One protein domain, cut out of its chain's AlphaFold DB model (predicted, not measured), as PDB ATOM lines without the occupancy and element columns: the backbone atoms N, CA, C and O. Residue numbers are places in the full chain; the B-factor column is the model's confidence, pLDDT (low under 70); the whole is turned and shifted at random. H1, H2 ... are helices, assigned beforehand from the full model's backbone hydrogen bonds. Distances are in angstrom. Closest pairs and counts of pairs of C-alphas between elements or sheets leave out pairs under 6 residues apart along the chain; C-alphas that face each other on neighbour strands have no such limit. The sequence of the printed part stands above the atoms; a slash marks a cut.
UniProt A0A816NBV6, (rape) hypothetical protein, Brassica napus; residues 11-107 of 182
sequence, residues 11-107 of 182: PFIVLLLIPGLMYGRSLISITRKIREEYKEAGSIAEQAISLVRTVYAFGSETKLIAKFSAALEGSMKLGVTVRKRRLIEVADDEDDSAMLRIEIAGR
ATOM      1  N   PRO A  11      49.023  11.476 -10.592       86.19
ATOM      2  CA  PRO A  11      50.082  11.542 -11.601       86.19
ATOM      3  C   PRO A  11      49.784  10.669 -12.825       86.19
ATOM      4  O   PRO A  11      50.123  11.056 -13.934       86.19
ATOM      5  N   PHE A  12      49.101   9.536 -12.651       83.94
ATOM      6  CA  PHE A  12      48.720   8.648 -13.754       83.94
ATOM      7  C   PHE A  12      47.718   9.313 -14.705       83.94
ATOM      8  O   PHE A  12      47.850   9.223 -15.922       83.94
ATOM      9  N   ILE A  13      46.734  10.019 -14.146       87.44
ATOM     10  CA  ILE A  13      45.728  10.762 -14.913       87.44
ATOM     11  C   ILE A  13      46.385  11.916 -15.678       87.44
ATOM     12  O   ILE A  13      46.099  12.103 -16.859       87.44
ATOM     13  N   VAL A  14      47.292  12.657 -15.034       86.88
ATOM     14  CA  VAL A  14      48.047  13.741 -15.684       86.88
ATOM     15  C   VAL A  14      48.929  13.191 -16.808       86.88
ATOM     16  O   VAL A  14      48.908  13.730 -17.912       86.88
ATOM     17  N   LEU A  15      49.627  12.079 -16.564       83.94
ATOM     18  CA  LEU A  15      50.485  11.421 -17.550       83.94
ATOM     19  C   LEU A  15      49.698  10.913 -18.769       83.94
ATOM     20  O   LEU A  15      50.222  10.946 -19.872       83.94
ATOM     21  N   LEU A  16      48.446  10.474 -18.594       81.62
ATOM     22  CA  LEU A  16      47.579  10.006 -19.687       81.62
ATOM     23  C   LEU A  16      46.889  11.149 -20.448       81.62
ATOM     24  O   LEU A  16      46.637  11.036 -21.648       81.62
ATOM     25  N   LEU A  17      46.584  12.261 -19.772       88.44
ATOM     26  CA  LEU A  17      45.934  13.425 -20.385       88.44
ATOM     27  C   LEU A  17      46.839  14.146 -21.386       88.44
ATOM     28  O   LEU A  17      46.346  14.610 -22.413       88.44
ATOM     29  N   ILE A  18      48.141  14.236 -21.105       83.50
ATOM     30  CA  ILE A  18      49.117  14.921 -21.966       83.50
ATOM     31  C   ILE A  18      49.160  14.303 -23.382       83.50
ATOM     32  O   ILE A  18      48.839  15.025 -24.332       83.50
ATOM     33  N   PRO A  19      49.447  12.997 -23.566       77.81
ATOM     34  CA  PRO A  19      49.420  12.375 -24.885       77.81
ATOM     35  C   PRO A  19      47.998  12.357 -25.453       77.81
ATOM     36  O   PRO A  19      47.811  12.686 -26.619       77.81
ATOM     37  N   GLY A  20      46.965  12.083 -24.645       81.50
ATOM     38  CA  GLY A  20      45.578  12.054 -25.128       81.50
ATOM     39  C   GLY A  20      45.128  13.364 -25.790       81.50
ATOM     40  O   GLY A  20      44.482  13.349 -26.841       81.50
ATOM     41  N   LEU A  21      45.511  14.510 -25.219       81.00
ATOM     42  CA  LEU A  21      45.213  15.824 -25.788       81.00
ATOM     43  C   LEU A  21      46.099  16.163 -26.993       81.00
ATOM     44  O   LEU A  21      45.599  16.768 -27.947       81.00
ATOM     45  N   MET A  22      47.380  15.780 -26.973       81.19
ATOM     46  CA  MET A  22      48.285  15.982 -28.111       81.19
ATOM     47  C   MET A  22      47.834  15.184 -29.334       81.19
ATOM     48  O   MET A  22      47.574  15.779 -30.380       81.19
ATOM     49  N   TYR A  23      47.606  13.878 -29.178       78.50
ATOM     50  CA  TYR A  23      47.081  13.011 -30.233       78.50
ATOM     51  C   TYR A  23      45.733  13.504 -30.758       78.50
ATOM     52  O   TYR A  23      45.526  13.583 -31.968       78.50
ATOM     53  N   GLY A  24      44.820  13.912 -29.869       79.88
ATOM     54  CA  GLY A  24      43.530  14.471 -30.275       79.88
ATOM     55  C   GLY A  24      43.672  15.707 -31.172       79.88
ATOM     56  O   GLY A  24      42.991  15.818 -32.192       79.88
ATOM     57  N   ARG A  25      44.587  16.625 -30.832       79.19
ATOM     58  CA  ARG A  25      44.870  17.834 -31.630       79.19
ATOM     59  C   ARG A  25      45.526  17.491 -32.970       79.19
ATOM     60  O   ARG A  25      45.096  18.028 -33.996       79.19
ATOM     61  N   SER A  26      46.500  16.581 -32.981       79.75
ATOM     62  CA  SER A  26      47.188  16.139 -34.199       79.75
ATOM     63  C   SER A  26      46.230  15.460 -35.174       79.75
ATOM     64  O   SER A  26      46.140  15.881 -36.329       79.75
ATOM     65  N   LEU A  27      45.409  14.515 -34.701       82.06
ATOM     66  CA  LEU A  27      44.418  13.820 -35.526       82.06
ATOM     67  C   LEU A  27      43.424  14.784 -36.178       82.06
ATOM     68  O   LEU A  27      43.093  14.633 -37.357       82.06
ATOM     69  N   ILE A  28      42.969  15.804 -35.444       81.19
ATOM     70  CA  ILE A  28      42.084  16.841 -35.991       81.19
ATOM     71  C   ILE A  28      42.792  17.615 -37.106       81.19
ATOM     72  O   ILE A  28      42.184  17.874 -38.145       81.19
ATOM     73  N   SER A  29      44.065  17.968 -36.923       78.50
ATOM     74  CA  SER A  29      44.829  18.707 -37.935       78.50
ATOM     75  C   SER A  29      45.037  17.888 -39.216       78.50
ATOM     76  O   SER A  29      44.761  18.385 -40.310       78.50
ATOM     77  N   ILE A  30      45.402  16.610 -39.084       82.25
ATOM     78  CA  ILE A  30      45.586  15.676 -40.200       82.25
ATOM     79  C   ILE A  30      44.256  15.469 -40.923       82.25
ATOM     80  O   ILE A  30      44.174  15.603 -42.142       82.25
ATOM     81  N   THR A  31      43.179  15.226 -40.175       81.62
ATOM     82  CA  THR A  31      41.839  15.035 -40.741       81.62
ATOM     83  C   THR A  31      41.375  16.263 -41.522       81.62
ATOM     84  O   THR A  31      40.759  16.118 -42.578       81.62
ATOM     85  N   ARG A  32      41.685  17.479 -41.051       84.12
ATOM     86  CA  ARG A  32      41.369  18.722 -41.772       84.12
ATOM     87  C   ARG A  32      42.118  18.822 -43.095       84.12
ATOM     88  O   ARG A  32      41.461  18.991 -44.118       84.12
ATOM     89  N   LYS A  33      43.440  18.619 -43.086       81.44
ATOM     90  CA  LYS A  33      44.261  18.603 -44.310       81.44
ATOM     91  C   LYS A  33      43.744  17.559 -45.298       81.44
ATOM     92  O   LYS A  33      43.511  17.851 -46.463       81.44
ATOM     93  N   ILE A  34      43.473  16.344 -44.818       80.12
ATOM     94  CA  ILE A  34      42.918  15.262 -45.636       80.12
ATOM     95  C   ILE A  34      41.581  15.679 -46.258       80.12
ATOM     96  O   ILE A  34      41.379  15.478 -47.453       80.12
ATOM     97  N   ARG A  35      40.674  16.263 -45.471       82.62
ATOM     98  CA  ARG A  35      39.357  16.693 -45.948       82.62
ATOM     99  C   ARG A  35      39.445  17.798 -47.001       82.62
ATOM    100  O   ARG A  35      38.650  17.781 -47.934       82.62
ATOM    101  N   GLU A  36      40.375  18.735 -46.854       84.19
ATOM    102  CA  GLU A  36      40.616  19.797 -47.836       84.19
ATOM    103  C   GLU A  36      41.106  19.219 -49.168       84.19
ATOM    104  O   GLU A  36      40.506  19.491 -50.206       84.19
ATOM    105  N   GLU A  37      42.084  18.314 -49.129       79.88
ATOM    106  CA  GLU A  37      42.569  17.604 -50.321       79.88
ATOM    107  C   GLU A  37      41.462  16.763 -50.984       79.88
ATOM    108  O   GLU A  37      41.316  16.747 -52.207       79.88
ATOM    109  N   TYR A  38      40.628  16.082 -50.188       80.94
ATOM    110  CA  TYR A  38      39.479  15.333 -50.708       80.94
ATOM    111  C   TYR A  38      38.412  16.236 -51.322       80.94
ATOM    112  O   TYR A  38      37.753  15.818 -52.273       80.94
ATOM    113  N   LYS A  39      38.216  17.450 -50.798       87.75
ATOM    114  CA  LYS A  39      37.265  18.418 -51.356       87.75
ATOM    115  C   LYS A  39      37.704  18.858 -52.750       87.75
ATOM    116  O   LYS A  39      36.882  18.869 -53.662       87.75
ATOM    117  N   GLU A  40      38.988  19.157 -52.918       83.00
ATOM    118  CA  GLU A  40      39.560  19.534 -54.214       83.00
ATOM    119  C   GLU A  40      39.468  18.375 -55.219       83.00
ATOM    120  O   GLU A  40      38.929  18.527 -56.317       83.00
ATOM    121  N   ALA A  41      39.878  17.169 -54.810       81.94
ATOM    122  CA  ALA A  41      39.749  15.968 -55.635       81.94
ATOM    123  C   ALA A  41      38.282  15.648 -55.993       81.94
ATOM    124  O   ALA A  41      37.991  15.207 -57.107       81.94
ATOM    125  N   GLY A  42      37.355  15.887 -55.061       87.31
ATOM    126  CA  GLY A  42      35.917  15.734 -55.266       87.31
ATOM    127  C   GLY A  42      35.374  16.691 -56.324       87.31
ATOM    128  O   GLY A  42      34.627  16.257 -57.198       87.31
ATOM    129  N   SER A  43      35.814  17.954 -56.322       85.12
ATOM    130  CA  SER A  43      35.419  18.935 -57.342       85.12
ATOM    131  C   SER A  43      35.844  18.504 -58.750       85.12
ATOM    132  O   SER A  43      35.049  18.563 -59.689       85.12
ATOM    133  N   ILE A  44      37.066  17.986 -58.899       83.81
ATOM    134  CA  ILE A  44      37.566  17.466 -60.182       83.81
ATOM    135  C   ILE A  44      36.721  16.264 -60.644       83.81
ATOM    136  O   ILE A  44      36.357  16.163 -61.819       83.81
ATOM    137  N   ALA A  45      36.359  15.363 -59.727       86.75
ATOM    138  CA  ALA A  45      35.499  14.222 -60.034       86.75
ATOM    139  C   ALA A  45      34.078  14.649 -60.450       86.75
ATOM    140  O   ALA A  45      33.523  14.093 -61.400       86.75
ATOM    141  N   GLU A  46      33.496  15.654 -59.791       87.75
ATOM    142  CA  GLU A  46      32.185  16.216 -60.146       87.75
ATOM    143  C   GLU A  46      32.187  16.828 -61.550       87.75
ATOM    144  O   GLU A  46      31.282  16.556 -62.348       87.75
ATOM    145  N   GLN A  47      33.233  17.586 -61.890       83.69
ATOM    146  CA  GLN A  47      33.418  18.136 -63.235       83.69
ATOM    147  C   GLN A  47      33.521  17.022 -64.282       83.69
ATOM    148  O   GLN A  47      32.903  17.107 -65.346       83.69
ATOM    149  N   ALA A  48      34.235  15.938 -63.967       84.00
ATOM    150  CA  ALA A  48      34.377  14.812 -64.877       84.00
ATOM    151  C   ALA A  48      33.057  14.063 -65.123       84.00
ATOM    152  O   ALA A  48      32.718  13.750 -66.265       84.00
ATOM    153  N   ILE A  49      32.276  13.818 -64.066       88.31
ATOM    154  CA  ILE A  49      30.956  13.176 -64.164       88.31
ATOM    155  C   ILE A  49      29.982  14.055 -64.959       88.31
ATOM    156  O   ILE A  49      29.203  13.538 -65.766       88.31
ATOM    157  N   SER A  50      30.027  15.375 -64.750       85.56
ATOM    158  CA  SER A  50      29.238  16.334 -65.529       85.56
ATOM    159  C   SER A  50      29.568  16.219 -67.016       85.56
ATOM    160  O   SER A  50      28.667  16.050 -67.842       85.56
ATOM    161  N   LEU A  51      30.859  16.176 -67.356       82.38
ATOM    162  CA  LEU A  51      31.280  16.067 -68.744       82.38
ATOM    163  C   LEU A  51      30.776  14.781 -69.403       82.38
ATOM    164  O   LEU A  51      30.199  14.859 -70.483       82.38
ATOM    165  N   VAL A  52      30.874  13.625 -68.739       84.94
ATOM    166  CA  VAL A  52      30.346  12.354 -69.271       84.94
ATOM    167  C   VAL A  52      28.847  12.444 -69.588       84.94
ATOM    168  O   VAL A  52      28.423  12.000 -70.658       84.94
ATOM    169  N   ARG A  53      28.037  13.061 -68.711       84.19
ATOM    170  CA  ARG A  53      26.599  13.266 -68.979       84.19
ATOM    171  C   ARG A  53      26.361  14.176 -70.180       84.19
ATOM    172  O   ARG A  53      25.463  13.898 -70.971       84.19
ATOM    173  N   THR A  54      27.165  15.227 -70.340       82.94
ATOM    174  CA  THR A  54      27.050  16.117 -71.505       82.94
ATOM    175  C   THR A  54      27.495  15.444 -72.808       82.94
ATOM    176  O   THR A  54      26.778  15.562 -73.796       82.94
ATOM    177  N   VAL A  55      28.586  14.660 -72.825       82.06
ATOM    178  CA  VAL A  55      29.023  13.877 -74.007       82.06
ATOM    179  C   VAL A  55      27.895  12.959 -74.469       82.06
ATOM    180  O   VAL A  55      27.565  12.915 -75.653       82.06
ATOM    181  N   TYR A  56      27.275  12.260 -73.514       78.50
ATOM    182  CA  TYR A  56      26.181  11.333 -73.780       78.50
ATOM    183  C   TYR A  56      24.952  12.030 -74.385       78.50
ATOM    184  O   TYR A  56      24.255  11.433 -75.201       78.50
ATOM    185  N   ALA A  57      24.695  13.289 -74.014       79.88
ATOM    186  CA  ALA A  57      23.576  14.077 -74.528       79.88
ATOM    187  C   ALA A  57      23.864  14.752 -75.885       79.88
ATOM    188  O   ALA A  57      22.949  14.889 -76.692       79.88
ATOM    189  N   PHE A  58      25.110  15.167 -76.150       75.50
ATOM    190  CA  PHE A  58      25.466  15.965 -77.334       75.50
ATOM    191  C   PHE A  58      26.026  15.167 -78.524       75.50
ATOM    192  O   PHE A  58      26.278  15.768 -79.567       75.50
ATOM    193  N   GLY A  59      26.249  13.852 -78.403       73.38
ATOM    194  CA  GLY A  59      26.609  12.972 -79.532       73.38
ATOM    195  C   GLY A  59      27.861  13.378 -80.330       73.38
ATOM    196  O   GLY A  59      28.049  12.921 -81.452       73.38
ATOM    197  N   SER A  60      28.704  14.258 -79.783       66.69
ATOM    198  CA  SER A  60      29.867  14.854 -80.449       66.69
ATOM    199  C   SER A  60      31.147  14.474 -79.708       66.69
ATOM    200  O   SER A  60      31.700  15.223 -78.906       66.69
ATOM    201  N   GLU A  61      31.615  13.257 -79.969       73.00
ATOM    202  CA  GLU A  61      32.679  12.608 -79.195       73.00
ATOM    203  C   GLU A  61      34.065  13.244 -79.428       73.00
ATOM    204  O   GLU A  61      34.830  13.452 -78.489       73.00
ATOM    205  N   THR A  62      34.392  13.637 -80.661       78.06
ATOM    206  CA  THR A  62      35.779  13.956 -81.057       78.06
ATOM    207  C   THR A  62      36.304  15.299 -80.537       78.06
ATOM    208  O   THR A  62      37.419  15.368 -80.020       78.06
ATOM    209  N   LYS A  63      35.512  16.378 -80.611       77.88
ATOM    210  CA  LYS A  63      35.913  17.701 -80.079       77.88
ATOM    211  C   LYS A  63      35.955  17.731 -78.550       77.88
ATOM    212  O   LYS A  63      36.696  18.525 -77.970       77.88
ATOM    213  N   LEU A  64      35.162  16.879 -77.906       75.25
ATOM    214  CA  LEU A  64      35.021  16.853 -76.458       75.25
ATOM    215  C   LEU A  64      36.149  16.059 -75.795       75.25
ATOM    216  O   LEU A  64      36.696  16.524 -74.799       75.25
ATOM    217  N   ILE A  65      36.585  14.951 -76.407       77.00
ATOM    218  CA  ILE A  65      37.769  14.190 -75.971       77.00
ATOM    219  C   ILE A  65      39.018  15.086 -75.935       77.00
ATOM    220  O   ILE A  65      39.740  15.068 -74.943       77.00
ATOM    221  N   ALA A  66      39.232  15.926 -76.955       82.38
ATOM    222  CA  ALA A  66      40.388  16.830 -77.015       82.38
ATOM    223  C   ALA A  66      40.362  17.932 -75.935       82.38
ATOM    224  O   ALA A  66      41.389  18.284 -75.361       82.38
ATOM    225  N   LYS A  67      39.179  18.479 -75.627       79.38
ATOM    226  CA  LYS A  67      39.007  19.470 -74.548       79.38
ATOM    227  C   LYS A  67      39.177  18.831 -73.170       79.38
ATOM    228  O   LYS A  67      39.727  19.451 -72.265       79.38
ATOM    229  N   PHE A  68      38.710  17.595 -73.017       75.94
ATOM    230  CA  PHE A  68      38.758  16.877 -71.752       75.94
ATOM    231  C   PHE A  68      40.151  16.339 -71.428       75.94
ATOM    232  O   PHE A  68      40.567  16.415 -70.276       75.94
ATOM    233  N   SER A  69      40.905  15.868 -72.428       79.38
ATOM    234  CA  SER A  69      42.297  15.448 -72.237       79.38
ATOM    235  C   SER A  69      43.173  16.612 -71.766       79.38
ATOM    236  O   SER A  69      43.934  16.447 -70.817       79.38
ATOM    237  N   ALA A  70      42.991  17.803 -72.345       83.00
ATOM    238  CA  ALA A  70      43.696  19.014 -71.927       83.00
ATOM    239  C   ALA A  70      43.361  19.426 -70.476       83.00
ATOM    240  O   ALA A  70      44.242  19.842 -69.727       83.00
ATOM    241  N   ALA A  71      42.102  19.275 -70.048       76.19
ATOM    242  CA  ALA A  71      41.685  19.563 -68.671       76.19
ATOM    243  C   ALA A  71      42.196  18.513 -67.656       76.19
ATOM    244  O   ALA A  71      42.573  18.852 -66.528       76.19
ATOM    245  N   LEU A  72      42.245  17.239 -68.055       75.12
ATOM    246  CA  LEU A  72      42.749  16.133 -67.234       75.12
ATOM    247  C   LEU A  72      44.259  16.206 -67.010       75.12
ATOM    248  O   LEU A  72      44.717  15.867 -65.922       75.12
ATOM    249  N   GLU A  73      45.028  16.675 -67.990       80.62
ATOM    250  CA  GLU A  73      46.486  16.791 -67.882       80.62
ATOM    251  C   GLU A  73      46.905  17.755 -66.755       80.62
ATOM    252  O   GLU A  73      47.800  17.446 -65.963       80.62
ATOM    253  N   GLY A  74      46.178  18.868 -66.592       74.50
ATOM    254  CA  GLY A  74      46.346  19.781 -65.457       74.50
ATOM    255  C   GLY A  74      46.016  19.124 -64.110       74.50
ATOM    256  O   GLY A  74      46.803  19.209 -63.166       74.50
ATOM    257  N   SER A  75      44.899  18.394 -64.036       70.38
ATOM    258  CA  SER A  75      44.467  17.690 -62.815       70.38
ATOM    259  C   SER A  75      45.404  16.539 -62.422       70.38
ATOM    260  O   SER A  75      45.678  16.318 -61.242       70.38
ATOM    261  N   MET A  76      45.943  15.810 -63.401       68.12
ATOM    262  CA  MET A  76      46.839  14.674 -63.175       68.12
ATOM    263  C   MET A  76      48.200  15.135 -62.638       68.12
ATOM    264  O   MET A  76      48.751  14.513 -61.727       68.12
ATOM    265  N   LYS A  77      48.710  16.272 -63.128       70.06
ATOM    266  CA  LYS A  77      49.971  16.876 -62.668       70.06
ATOM    267  C   LYS A  77      49.894  17.343 -61.207       70.06
ATOM    268  O   LYS A  77      50.845  17.156 -60.440       70.06
ATOM    269  N   LEU A  78      48.740  17.871 -60.797       65.88
ATOM    270  CA  LEU A  78      48.452  18.218 -59.402       65.88
ATOM    271  C   LEU A  78      48.309  16.955 -58.533       65.88
ATOM    272  O   LEU A  78      48.963  16.848 -57.496       65.88
ATOM    273  N   GLY A  79      47.566  15.947 -59.009       66.19
ATOM    274  CA  GLY A  79      47.319  14.674 -58.317       66.19
ATOM    275  C   GLY A  79      48.570  13.825 -58.018       66.19
ATOM    276  O   GLY A  79      48.641  13.146 -56.989       66.19
ATOM    277  N   VAL A  80      49.578  13.855 -58.894       63.53
ATOM    278  CA  VAL A  80      50.864  13.159 -58.676       63.53
ATOM    279  C   VAL A  80      51.723  13.893 -57.640       63.53
ATOM    280  O   VAL A  80      52.385  13.257 -56.817       63.53
ATOM    281  N   THR A  81      51.665  15.225 -57.621       62.12
ATOM    282  CA  THR A  81      52.446  16.058 -56.696       62.12
ATOM    283  C   THR A  81      51.919  15.959 -55.261       62.12
ATOM    284  O   THR A  81      52.711  15.809 -54.327       62.12
ATOM    285  N   VAL A  82      50.593  15.940 -55.070       63.38
ATOM    286  CA  VAL A  82      49.980  15.759 -53.738       63.38
ATOM    287  C   VAL A  82      50.246  14.368 -53.149       63.38
ATOM    288  O   VAL A  82      50.503  14.251 -51.950       63.38
ATOM    289  N   ARG A  83      50.292  13.306 -53.975       53.53
ATOM    290  CA  ARG A  83      50.658  11.947 -53.518       53.53
ATOM    291  C   ARG A  83      52.074  11.881 -52.949       53.53
ATOM    292  O   ARG A  83      52.292  11.190 -51.959       53.53
ATOM    293  N   LYS A  84      53.021  12.603 -53.554       48.72
ATOM    294  CA  LYS A  84      54.438  12.568 -53.160       48.72
ATOM    295  C   LYS A  84      54.699  13.249 -51.809       48.72
ATOM    296  O   LYS A  84      55.628  12.867 -51.114       48.72
ATOM    297  N   ARG A  85      53.853  14.207 -51.408       49.31
ATOM    298  CA  ARG A  85      53.953  14.931 -50.125       49.31
ATOM    299  C   ARG A  85      53.421  14.122 -48.929       49.31
ATOM    300  O   ARG A  85      53.933  14.256 -47.826       49.31
ATOM    301  N   ARG A  86      52.439  13.243 -49.155       55.53
ATOM    302  CA  ARG A  86      51.777  12.441 -48.107       55.53
ATOM    303  C   ARG A  86      52.662  11.341 -47.504       55.53
ATOM    304  O   ARG A  86      52.414  10.927 -46.381       55.53
ATOM    305  N   LEU A  87      53.683  10.882 -48.229       53.00
ATOM    306  CA  LEU A  87      54.603   9.847 -47.743       53.00
ATOM    307  C   LEU A  87      55.547  10.331 -46.633       53.00
ATOM    308  O   LEU A  87      56.072   9.495 -45.913       53.00
ATOM    309  N   ILE A  88      55.748  11.644 -46.479       53.47
ATOM    310  CA  ILE A  88      56.632  12.189 -45.439       53.47
ATOM    311  C   ILE A  88      55.853  12.387 -44.129       53.47
ATOM    312  O   ILE A  88      56.334  12.012 -43.076       53.47
ATOM    313  N   GLU A  89      54.602  12.858 -44.187       52.06
ATOM    314  CA  GLU A  89      53.839  13.194 -42.968       52.06
ATOM    315  C   GLU A  89      53.238  11.976 -42.236       52.06
ATOM    316  O   GLU A  89      52.800  12.110 -41.106       52.06
ATOM    317  N   VAL A  90      53.218  10.782 -42.850       52.72
ATOM    318  CA  VAL A  90      52.778   9.535 -42.178       52.72
ATOM    319  C   VAL A  90      53.934   8.835 -41.443       52.72
ATOM    320  O   VAL A  90      53.686   7.947 -40.635       52.72
ATOM    321  N   ALA A  91      55.188   9.219 -41.703       51.31
ATOM    322  CA  ALA A  91      56.363   8.559 -41.131       51.31
ATOM    323  C   ALA A  91      56.913   9.227 -39.850       51.31
ATOM    324  O   ALA A  91      57.835   8.676 -39.260       51.31
ATOM    325  N   ASP A  92      56.358  10.362 -39.410       51.25
ATOM    326  CA  ASP A  92      56.877  11.159 -38.278       51.25
ATOM    327  C   ASP A  92      56.070  11.013 -36.961       51.25
ATOM    328  O   ASP A  92      56.397  11.649 -35.964       51.25
ATOM    329  N   ASP A  93      55.031  10.168 -36.906       51.94
ATOM    330  CA  ASP A  93      54.194   9.988 -35.697       51.94
ATOM    331  C   ASP A  93      54.687   8.857 -34.749       51.94
ATOM    332  O   ASP A  93      53.967   8.457 -33.837       51.94
ATOM    333  N   GLU A  94      55.914   8.334 -34.920       58.84
ATOM    334  CA  GLU A  94      56.492   7.265 -34.068       58.84
ATOM    335  C   GLU A  94      57.594   7.756 -33.095       58.84
ATOM    336  O   GLU A  94      58.461   6.988 -32.685       58.84
ATOM    337  N   ASP A  95      57.563   9.028 -32.676       49.66
ATOM    338  CA  ASP A  95      58.564   9.619 -31.760       49.66
ATOM    339  C   ASP A  95      58.049   9.888 -30.324       49.66
ATOM    340  O   ASP A  95      58.541  10.755 -29.602       49.66
ATOM    341  N   ASP A  96      57.105   9.080 -29.825       57.34
ATOM    342  CA  ASP A  96      56.742   9.054 -28.390       57.34
ATOM    343  C   ASP A  96      57.776   8.327 -27.498       57.34
ATOM    344  O   ASP A  96      57.655   8.297 -26.270       57.34
ATOM    345  N   SER A  97      58.848   7.772 -28.074       50.19
ATOM    346  CA  SER A  97      59.928   7.138 -27.296       50.19
ATOM    347  C   SER A  97      60.881   8.137 -26.619       50.19
ATOM    348  O   SER A  97      61.654   7.741 -25.740       50.19
ATOM    349  N   ALA A  98      60.850   9.425 -26.980       51.19
ATOM    350  CA  ALA A  98      61.769  10.418 -26.417       51.19
ATOM    351  C   ALA A  98      61.329  10.946 -25.035       51.19
ATOM    352  O   ALA A  98      62.170  11.128 -24.152       51.19
ATOM    353  N   MET A  99      60.022  11.130 -24.794       46.19
ATOM    354  CA  MET A  99      59.523  11.705 -23.532       46.19
ATOM    355  C   MET A  99      59.596  10.709 -22.363       46.19
ATOM    356  O   MET A  99      59.883  11.098 -21.230       46.19
ATOM    357  N   LEU A 100      59.464   9.404 -22.641       52.81
ATOM    358  CA  LEU A 100      59.628   8.350 -21.633       52.81
ATOM    359  C   LEU A 100      61.087   8.220 -21.143       52.81
ATOM    360  O   LEU A 100      61.330   7.767 -20.027       52.81
ATOM    361  N   ARG A 101      62.078   8.639 -21.944       48.84
ATOM    362  CA  ARG A 101      63.502   8.533 -21.582       48.84
ATOM    363  C   ARG A 101      63.966   9.575 -20.564       48.84
ATOM    364  O   ARG A 101      64.865   9.266 -19.785       48.84
ATOM    365  N   ILE A 102      63.345  10.756 -20.509       51.06
ATOM    366  CA  ILE A 102      63.674  11.768 -19.486       51.06
ATOM    367  C   ILE A 102      63.078  11.370 -18.124       51.06
ATOM    368  O   ILE A 102      63.731  11.540 -17.095       51.06
ATOM    369  N   GLU A 103      61.899  10.740 -18.111       55.25
ATOM    370  CA  GLU A 103      61.241  10.304 -16.871       55.25
ATOM    371  C   GLU A 103      61.900   9.040 -16.265       55.25
ATOM    372  O   GLU A 103      62.004   8.914 -15.043       55.25
ATOM    373  N   ILE A 104      62.409   8.115 -17.095       42.59
ATOM    374  CA  ILE A 104      63.061   6.879 -16.615       42.59
ATOM    375  C   ILE A 104      64.519   7.124 -16.176       42.59
ATOM    376  O   ILE A 104      65.003   6.447 -15.273       42.59
ATOM    377  N   ALA A 105      65.204   8.145 -16.707       43.19
ATOM    378  CA  ALA A 105      66.548   8.523 -16.251       43.19
ATOM    379  C   ALA A 105      66.563   9.309 -14.917       43.19
ATOM    380  O   ALA A 105      67.624   9.506 -14.326       43.19
ATOM    381  N   GLY A 106      65.397   9.746 -14.418       47.09
ATOM    382  CA  GLY A 106      65.262  10.563 -13.204       47.09
ATOM    383  C   GLY A 106      64.825   9.827 -11.931       47.09
ATOM    384  O   GLY A 106      64.744  10.458 -10.876       47.09
ATOM    385  N   ARG A 107      64.538   8.516 -11.975       45.81
ATOM    386  CA  ARG A 107      64.028   7.770 -10.803       45.81
ATOM    387  C   ARG A 107      64.859   6.536 -10.441       45.81
ATOM    388  O   ARG A 107      64.326   5.539  -9.975       45.81
TER     389      ARG A 107
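This is residues 11 to 107 of the 182 residues of the protein "(rape) hypothetical protein" of Brassica napus (UniProt A0A816NBV6). The model is a long, loose helical hairpin: the long helix H1 runs out, a tight turn follows, and H2 folds back beside it. Beyond H2 a stretch with no named element leads on to the small helix H3, so that the returning limb ends at the same end of the rod as H1 begins. The printed part has 97 residues with three named helices, in the order H1, H2, H3, and no named strand; the class is all helix. It is extended, with a radius of gyration of the C-alphas of 23.3 A, and spans 78 by 23 by 11 A.

H1, residues 11 to 58, and H2, residues 61 to 89, form a helical hairpin, opposite ways at a shallow tilt of 10 degrees. They only just touch, with 3 pairs of C-alphas within 8 A, and H1 does so with residues 44 to 55 alone. Their closest C-alphas, those of Val 55 and Glu 61, are 6.5 A apart. H2 has a kink of 30 degrees near residue 71. H3, residues 99 to 104, is apart from H1 and from H2. Of the O i to N i+4 pairs, 43 of 44 are within hydrogen-bond range in H1, 17 of 25 in H2 and 1 of 2 in H3.

H1 begins at C-alpha 11, (50.082, 11.542, -11.601), and measures 70.3 A from first to last C-alpha. H2 begins at C-alpha 61, (32.679, 12.608, -79.195), and measures 42.0 A. H3 measures 9.1 A and ends at C-alpha 104, (63.061, 6.879, -16.615).

The C-alphas of Gly 59 and Arg 107, the two farthest apart, are 78.4 A apart. Residues 11 to 18, 56 to 62 and 97 to 107 stand free. The printed part has no cut and no long link. The mean pLDDT of the printed part is 72.2; residue 60, residue 76 and residues 78 to 107 are under 70.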